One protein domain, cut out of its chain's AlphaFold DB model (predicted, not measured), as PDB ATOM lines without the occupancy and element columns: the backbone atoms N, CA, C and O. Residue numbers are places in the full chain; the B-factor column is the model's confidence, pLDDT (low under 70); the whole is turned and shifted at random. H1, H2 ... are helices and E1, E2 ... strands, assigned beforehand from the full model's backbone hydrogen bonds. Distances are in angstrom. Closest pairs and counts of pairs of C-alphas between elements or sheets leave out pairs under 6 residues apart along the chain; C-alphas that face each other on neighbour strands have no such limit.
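This is residues 7 to 63 of the 204 residues of an uncharacterized protein of Aspergillus glaucus CBS 516.65 (UniProt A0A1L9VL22). Two small two-stranded hairpins stand at the two ends of one helix in a loose, open U, with H1 as its base, E1 and E2 as one arm, and E3 and E4 as the other. A long link, residues 22 to 34, folds back along E2 before H1. The printed part has 57 residues with one named helix and four named strands, in the order E1, E2, H1, E3, E4; both sheets are antiparallel and the class is mixed, helices and strands. It is only just loose, close to compact, with a radius of gyration of the C-alphas of 12.3 A and spans of 32 by 25 by 14 A.

E1, residues 7 to 10, and E2, residues 16 to 21, form an antiparallel hairpin at 154 degrees, with N 9 and O 18 2.8 A apart, within hydrogen-bond range. Residues 16 to 17 of E2 also pair antiparallel with residues 33 to 34. The closest C-alphas of E2 and H1, residues 35 to 46, are those of Ala 17 and Leu 35, 5.1 A apart. In H1 every O i to N i+4 pair is within hydrogen-bond range. E3, residues 51 to 54, and E4, residues 59 to 62, form an antiparallel hairpin at 137 degrees, with N 61 and O 52 2.9 A apart, within hydrogen-bond range. H1 and E4 are near each other, with 7 pairs of C-alphas within 10 A. E2 is apart from E3 and E4.

E1 begins at C-alpha 7 (35.405, -0.212, 3.315) and is 9.4 A long; E2 is 16.4 A. H1 begins at C-alpha 35 (46.800, -2.749, -3.417) and is 16.2 A. E3 is 9.1 A, and E4, 10.0 A, ends at C-alpha 62 (31.001, -15.923, -7.919).

The C-alphas farthest apart, of Phe 13 and Arg 63, are 35.2 A apart. The printed part has no cut. The link from E2 to H1 is long. Mean pLDDT of the printed part is 72.6; residues 41 to 53 and 57 to 63 are among those under 70.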
ATOM      1  N   GLY A   7      34.615  -0.982   4.281       66.69
ATOM      2  CA  GLY A   7      35.405  -0.212   3.315       66.69
ATOM      3  C   GLY A   7      36.820  -0.740   3.111       66.69
ATOM      4  O   GLY A   7      37.383  -1.428   3.959       66.69
ATOM      5  N   LEU A   8      37.412  -0.421   1.959       76.31
ATOM      6  CA  LEU A   8      38.831  -0.666   1.716       76.31
ATOM      7  C   LEU A   8      39.636   0.467   2.362       76.31
ATOM      8  O   LEU A   8      39.559   1.613   1.922       76.31
ATOM      9  N   LEU A   9      40.402   0.149   3.400       80.56
ATOM     10  CA  LEU A   9      41.385   1.057   3.970       80.56
ATOM     11  C   LEU A   9      42.682   0.932   3.186       80.56
ATOM     12  O   LEU A   9      43.179  -0.167   2.952       80.56
ATOM     13  N   LEU A  10      43.217   2.077   2.785       84.00
ATOM     14  CA  LEU A  10      44.451   2.187   2.029       84.00
ATOM     15  C   LEU A  10      45.467   2.947   2.871       84.00
ATOM     16  O   LEU A  10      45.183   4.052   3.333       84.00
ATOM     17  N   ASN A  11      46.667   2.390   3.007       83.31
ATOM     18  CA  ASN A  11      47.819   3.173   3.412       83.31
ATOM     19  C   ASN A  11      48.445   3.809   2.153       83.31
ATOM     20  O   ASN A  11      49.012   3.091   1.323       83.31
ATOM     21  N   PRO A  12      48.374   5.143   1.984       78.19
ATOM     22  CA  PRO A  12      48.882   5.813   0.789       78.19
ATOM     23  C   PRO A  12      50.416   5.821   0.695       78.19
ATOM     24  O   PRO A  12      50.951   6.143  -0.360       78.19
ATOM     25  N   PHE A  13      51.126   5.490   1.779       81.94
ATOM     26  CA  PHE A  13      52.589   5.497   1.820       81.94
ATOM     27  C   PHE A  13      53.197   4.131   1.500       81.94
ATOM     28  O   PHE A  13      54.273   4.064   0.911       81.94
ATOM     29  N   THR A  14      52.520   3.045   1.878       83.94
ATOM     30  CA  THR A  14      52.989   1.667   1.654       83.94
ATOM     31  C   THR A  14      52.254   0.968   0.514       83.94
ATOM     32  O   THR A  14      52.666  -0.113   0.103       83.94
ATOM     33  N   PHE A  15      51.182   1.579  -0.008       83.25
ATOM     34  CA  PHE A  15      50.261   0.982  -0.982       83.25
ATOM     35  C   PHE A  15      49.685  -0.362  -0.526       83.25
ATOM     36  O   PHE A  15      49.288  -1.188  -1.345       83.25
ATOM     37  N   LEU A  16      49.619  -0.578   0.785       86.00
ATOM     38  CA  LEU A  16      48.939  -1.718   1.370       86.00
ATOM     39  C   LEU A  16      47.469  -1.377   1.573       86.00
ATOM     40  O   LEU A  16      47.114  -0.273   1.993       86.00
ATOM     41  N   ALA A  17      46.617  -2.343   1.280       83.62
ATOM     42  CA  ALA A  17      45.186  -2.242   1.416       83.62
ATOM     43  C   ALA A  17      44.667  -3.340   2.345       83.62
ATOM     44  O   ALA A  17      45.112  -4.490   2.315       83.62
ATOM     45  N   HIS A  18      43.698  -2.979   3.173       81.88
ATOM     46  CA  HIS A  18      42.999  -3.902   4.048       81.88
ATOM     47  C   HIS A  18      41.517  -3.602   4.011       81.88
ATOM     48  O   HIS A  18      41.091  -2.453   4.122       81.88
ATOM     49  N   ARG A  19      40.715  -4.647   3.859       73.31
ATOM     50  CA  ARG A  19      39.277  -4.494   3.956       73.31
ATOM     51  C   ARG A  19      38.877  -4.461   5.419       73.31
ATOM     52  O   ARG A  19      39.101  -5.424   6.142       73.31
ATOM     53  N   HIS A  20      38.292  -3.350   5.833       73.31
ATOM     54  CA  HIS A  20      37.877  -3.129   7.201       73.31
ATOM     55  C   HIS A  20      36.361  -3.116   7.311       73.31
ATOM     56  O   HIS A  20      35.674  -2.483   6.507       73.31
ATOM     57  N   HIS A  21      35.860  -3.785   8.339       63.25
ATOM     58  CA  HIS A  21      34.444  -3.829   8.670       63.25
ATOM     59  C   HIS A  21      34.263  -3.156  10.019       63.25
ATOM     60  O   HIS A  21      34.704  -3.703  11.029       63.25
ATOM     61  N   PHE A  22      33.649  -1.977  10.079       54.16
ATOM     62  CA  PHE A  22      33.322  -1.400  11.379       54.16
ATOM     63  C   PHE A  22      32.267  -2.274  12.084       54.16
ATOM     64  O   PHE A  22      31.360  -2.781  11.428       54.16
ATOM     65  N   PRO A  23      32.366  -2.491  13.410       59.62
ATOM     66  CA  PRO A  23      33.312  -1.904  14.360       59.62
ATOM     67  C   PRO A  23      34.488  -2.836  14.725       59.62
ATOM     68  O   PRO A  23      35.001  -2.764  15.843       59.62
ATOM     69  N   THR A  24      34.894  -3.759  13.844       71.19
ATOM     70  CA  THR A  24      36.000  -4.689  14.139       71.19
ATOM     71  C   THR A  24      37.297  -3.937  14.441       71.19
ATOM     72  O   THR A  24      37.484  -2.787  14.053       71.19
ATOM     73  N   LYS A  25      38.207  -4.561  15.195       78.06
ATOM     74  CA  LYS A  25      39.518  -3.962  15.458       78.06
ATOM     75  C   LYS A  25      40.327  -3.964  14.164       78.06
ATOM     76  O   LYS A  25      40.414  -4.989  13.499       78.06
ATOM     77  N   LEU A  26      40.948  -2.832  13.840       79.38
ATOM     78  CA  LEU A  26      41.836  -2.737  12.688       79.38
ATOM     79  C   LEU A  26      43.011  -3.713  12.838       79.38
ATOM     80  O   LEU A  26      43.742  -3.667  13.834       79.38
ATOM     81  N   GLU A  27      43.180  -4.587  11.851       80.25
ATOM     82  CA  GLU A  27      44.290  -5.532  11.813       80.25
ATOM     83  C   GLU A  27      45.626  -4.796  11.604       80.25
ATOM     84  O   GLU A  27      45.677  -3.772  10.915       80.25
ATOM     85  N   PRO A  28      46.730  -5.298  12.179       84.62
ATOM     86  CA  PRO A  28      48.052  -4.713  11.995       84.62
ATOM     87  C   PRO A  28      48.529  -4.801  10.535       84.62
ATOM     88  O   PRO A  28      48.263  -5.777   9.837       84.62
ATOM     89  N   GLU A  29      49.303  -3.801  10.101       82.69
ATOM     90  CA  GLU A  29      49.665  -3.567   8.690       82.69
ATOM     91  C   GLU A  29      50.400  -4.734   8.003       82.69
ATOM     92  O   GLU A  29      50.268  -4.932   6.802       82.69
ATOM     93  N   HIS A  30      51.103  -5.589   8.749       84.56
ATOM     94  CA  HIS A  30      51.755  -6.781   8.186       84.56
ATOM     95  C   HIS A  30      50.773  -7.849   7.665       84.56
ATOM     96  O   HIS A  30      51.202  -8.800   7.017       84.56
ATOM     97  N   ARG A  31      49.475  -7.731   7.979       81.50
ATOM     98  CA  ARG A  31      48.393  -8.574   7.440       81.50
ATOM     99  C   ARG A  31      47.678  -7.934   6.252       81.50
ATOM    100  O   ARG A  31      46.726  -8.514   5.735       81.50
ATOM    101  N   TRP A  32      48.073  -6.725   5.867       87.38
ATOM    102  CA  TRP A  32      47.476  -6.015   4.745       87.38
ATOM    103  C   TRP A  32      48.092  -6.525   3.445       87.38
ATOM    104  O   TRP A  32      49.227  -7.000   3.416       87.38
ATOM    105  N   GLU A  33      47.334  -6.441   2.359       85.69
ATOM    106  CA  GLU A  33      47.750  -6.956   1.060       85.69
ATOM    107  C   GLU A  33      48.182  -5.801   0.145       85.69
ATOM    108  O   GLU A  33      47.624  -4.708   0.245       85.69
ATOM    109  N   PRO A  34      49.136  -6.007  -0.777       89.50
ATOM    110  CA  PRO A  34      49.452  -5.010  -1.795       89.50
ATOM    111  C   PRO A  34      48.209  -4.606  -2.600       89.50
ATOM    112  O   PRO A  34      47.451  -5.460  -3.071       89.50
ATOM    113  N   LEU A  35      47.983  -3.296  -2.748       80.75
ATOM    114  CA  LEU A  35      46.800  -2.749  -3.417       80.75
ATOM    115  C   LEU A  35      46.669  -3.269  -4.853       80.75
ATOM    116  O   LEU A  35      45.565  -3.569  -5.295       80.75
ATOM    117  N   ASP A  36      47.779  -3.406  -5.573       80.12
ATOM    118  CA  ASP A  36      47.817  -3.957  -6.927       80.12
ATOM    119  C   ASP A  36      47.280  -5.394  -6.974       80.12
ATOM    120  O   ASP A  36      46.480  -5.712  -7.847       80.12
ATOM    121  N   GLN A  37      47.615  -6.243  -6.000       79.81
ATOM    122  CA  GLN A  37      47.089  -7.610  -5.923       79.81
ATOM    123  C   GLN A  37      45.595  -7.645  -5.602       79.81
ATOM    124  O   GLN A  37      44.858  -8.471  -6.152       79.81
ATOM    125  N   VAL A  38      45.129  -6.747  -4.730       76.06
ATOM    126  CA  VAL A  38      43.699  -6.598  -4.434       76.06
ATOM    127  C   VAL A  38      42.962  -6.164  -5.699       76.06
ATOM    128  O   VAL A  38      42.012  -6.825  -6.113       76.06
ATOM    129  N   LEU A  39      43.437  -5.119  -6.378       77.81
ATOM    130  CA  LEU A  39      42.827  -4.608  -7.605       77.81
ATOM    131  C   LEU A  39      42.893  -5.616  -8.755       77.81
ATOM    132  O   LEU A  39      41.899  -5.792  -9.447       77.81
ATOM    133  N   CYS A  40      44.007  -6.325  -8.945       72.94
ATOM    134  CA  CYS A  40      44.126  -7.375  -9.956       72.94
ATOM    135  C   CYS A  40      43.166  -8.531  -9.686       72.94
ATOM    136  O   CYS A  40      42.552  -9.029 -10.626       72.94
ATOM    137  N   ARG A  41      42.987  -8.941  -8.422       67.56
ATOM    138  CA  ARG A  41      41.960  -9.927  -8.068       67.56
ATOM    139  C   ARG A  41      40.577  -9.399  -8.414       67.56
ATOM    140  O   ARG A  41      39.837 -10.108  -9.072       67.56
ATOM    141  N   TRP A  42      40.242  -8.165  -8.051       68.88
ATOM    142  CA  TRP A  42      38.919  -7.595  -8.326       68.88
ATOM    143  C   TRP A  42      38.643  -7.384  -9.812       68.88
ATOM    144  O   TRP A  42      37.544  -7.678 -10.260       68.88
ATOM    145  N   LEU A  43      39.630  -6.931 -10.585       67.81
ATOM    146  CA  LEU A  43      39.542  -6.824 -12.042       67.81
ATOM    147  C   LEU A  43      39.360  -8.199 -12.676       67.81
ATOM    148  O   LEU A  43      38.446  -8.398 -13.468       67.81
ATOM    149  N   ALA A  44      40.181  -9.167 -12.264       62.31
ATOM    150  CA  ALA A  44      40.061 -10.525 -12.758       62.31
ATOM    151  C   ALA A  44      38.714 -11.138 -12.376       62.31
ATOM    152  O   ALA A  44      38.198 -11.929 -13.149       62.31
ATOM    153  N   LEU A  45      38.155 -10.790 -11.214       57.84
ATOM    154  CA  LEU A  45      36.792 -11.138 -10.845       57.84
ATOM    155  C   LEU A  45      35.821 -10.430 -11.798       57.84
ATOM    156  O   LEU A  45      35.173 -11.117 -12.560       57.84
ATOM    157  N   TRP A  46      35.779  -9.103 -11.905       58.19
ATOM    158  CA  TRP A  46      34.849  -8.403 -12.808       58.19
ATOM    159  C   TRP A  46      34.800  -8.936 -14.249       58.19
ATOM    160  O   TRP A  46      33.703  -9.070 -14.795       58.19
ATOM    161  N   ASP A  47      35.940  -9.317 -14.825       55.69
ATOM    162  CA  ASP A  47      36.022  -9.899 -16.172       55.69
ATOM    163  C   ASP A  47      35.308 -11.265 -16.323       55.69
ATOM    164  O   ASP A  47      35.034 -11.705 -17.439       55.69
ATOM    165  N   ARG A  48      34.991 -11.955 -15.222       56.06
ATOM    166  CA  ARG A  48      34.429 -13.322 -15.191       56.06
ATOM    167  C   ARG A  48      32.899 -13.384 -15.064       56.06
ATOM    168  O   ARG A  48      32.336 -14.450 -15.282       56.06
ATOM    169  N   GLY A  49      32.222 -12.263 -14.789       56.91
ATOM    170  CA  GLY A  49      30.756 -12.163 -14.825       56.91
ATOM    171  C   GLY A  49      30.018 -12.636 -13.559       56.91
ATOM    172  O   GLY A  49      30.195 -13.749 -13.090       56.91
ATOM    173  N   LYS A  50      29.147 -11.746 -13.054       59.09
ATOM    174  CA  LYS A  50      28.231 -11.864 -11.897       59.09
ATOM    175  C   LYS A  50      28.876 -12.261 -10.559       59.09
ATOM    176  O   LYS A  50      28.827 -13.396 -10.094       59.09
ATOM    177  N   TYR A  51      29.379 -11.221  -9.900       65.62
ATOM    178  CA  TYR A  51      29.821 -11.234  -8.512       65.62
ATOM    179  C   TYR A  51      28.719 -10.733  -7.611       65.62
ATOM    180  O   TYR A  51      28.038  -9.763  -7.946       65.62
ATOM    181  N   TYR A  52      28.607 -11.346  -6.445       66.69
ATOM    182  CA  TYR A  52      27.889 -10.745  -5.341       66.69
ATOM    183  C   TYR A  52      28.834 -10.553  -4.168       66.69
ATOM    184  O   TYR A  52      29.869 -11.211  -4.034       66.69
ATOM    185  N   TRP A  53      28.491  -9.571  -3.352       68.19
ATOM    186  CA  TRP A  53      29.124  -9.392  -2.069       68.19
ATOM    187  C   TRP A  53      28.505 -10.390  -1.095       68.19
ATOM    188  O   TRP A  53      27.293 -10.350  -0.895       68.19
ATOM    189  N   ASP A  54      29.308 -11.299  -0.542       72.25
ATOM    190  CA  ASP A  54      28.833 -12.202   0.500       72.25
ATOM    191  C   ASP A  54      29.024 -11.541   1.868       72.25
ATOM    192  O   ASP A  54      30.153 -11.306   2.304       72.25
ATOM    193  N   ASP A  55      27.916 -11.193   2.524       66.88
ATOM    194  CA  ASP A  55      27.921 -10.495   3.816       66.88
ATOM    195  C   ASP A  55      28.362 -11.391   4.983       66.88
ATOM    196  O   ASP A  55      28.772 -10.889   6.028       66.88
ATOM    197  N   GLU A  56      28.314 -12.716   4.849       70.69
ATOM    198  CA  GLU A  56      28.767 -13.611   5.919       70.69
ATOM    199  C   GLU A  56      30.276 -13.808   5.846       70.69
ATOM    200  O   GLU A  56      30.988 -13.729   6.849       70.69
ATOM    201  N   LEU A  57      30.775 -14.030   4.635       66.50
ATOM    202  CA  LEU A  57      32.171 -14.334   4.396       66.50
ATOM    203  C   LEU A  57      33.024 -13.088   4.139       66.50
ATOM    204  O   LEU A  57      34.251 -13.163   4.194       66.50
ATOM    205  N   GLN A  58      32.390 -11.939   3.896       62.75
ATOM    206  CA  GLN A  58      33.038 -10.649   3.673       62.75
ATOM    207  C   GLN A  58      34.085 -10.705   2.548       62.75
ATOM    208  O   GLN A  58      35.170 -10.119   2.634       62.75
ATOM    209  N   TYR A  59      33.756 -11.399   1.455       59.09
ATOM    210  CA  TYR A  59      34.541 -11.408   0.223       59.09
ATOM    211  C   TYR A  59      33.627 -11.528  -1.011       59.09
ATOM    212  O   TYR A  59      32.497 -12.002  -0.901       59.09
ATOM    213  N   PRO A  60      34.067 -11.052  -2.196       60.09
ATOM    214  CA  PRO A  60      33.246 -11.134  -3.394       60.09
ATOM    215  C   PRO A  60      33.222 -12.580  -3.889       60.09
ATOM    216  O   PRO A  60      34.274 -13.161  -4.167       60.09
ATOM    217  N   LEU A  61      32.024 -13.139  -4.023       64.19
ATOM    218  CA  LEU A  61      31.805 -14.498  -4.497       64.19
ATOM    219  C   LEU A  61      31.264 -14.521  -5.921       64.19
ATOM    220  O   LEU A  61      30.517 -13.635  -6.343       64.19
ATOM    221  N   VAL A  62      31.653 -15.560  -6.657       67.56
ATOM    222  CA  VAL A  62      31.001 -15.923  -7.919       67.56
ATOM    223  C   VAL A  62      29.689 -16.601  -7.560       67.56
ATOM    224  O   VAL A  62      29.676 -17.507  -6.729       67.56
ATOM    225  N   ARG A  63      28.592 -16.179  -8.187       69.81
ATOM    226  CA  ARG A  63      27.338 -16.926  -8.111       69.81
ATOM    227  C   ARG A  63      27.118 -17.671  -9.424       69.81
ATOM    228  O   ARG A  63      27.236 -17.038 -10.474       69.81
TER     229      ARG A  63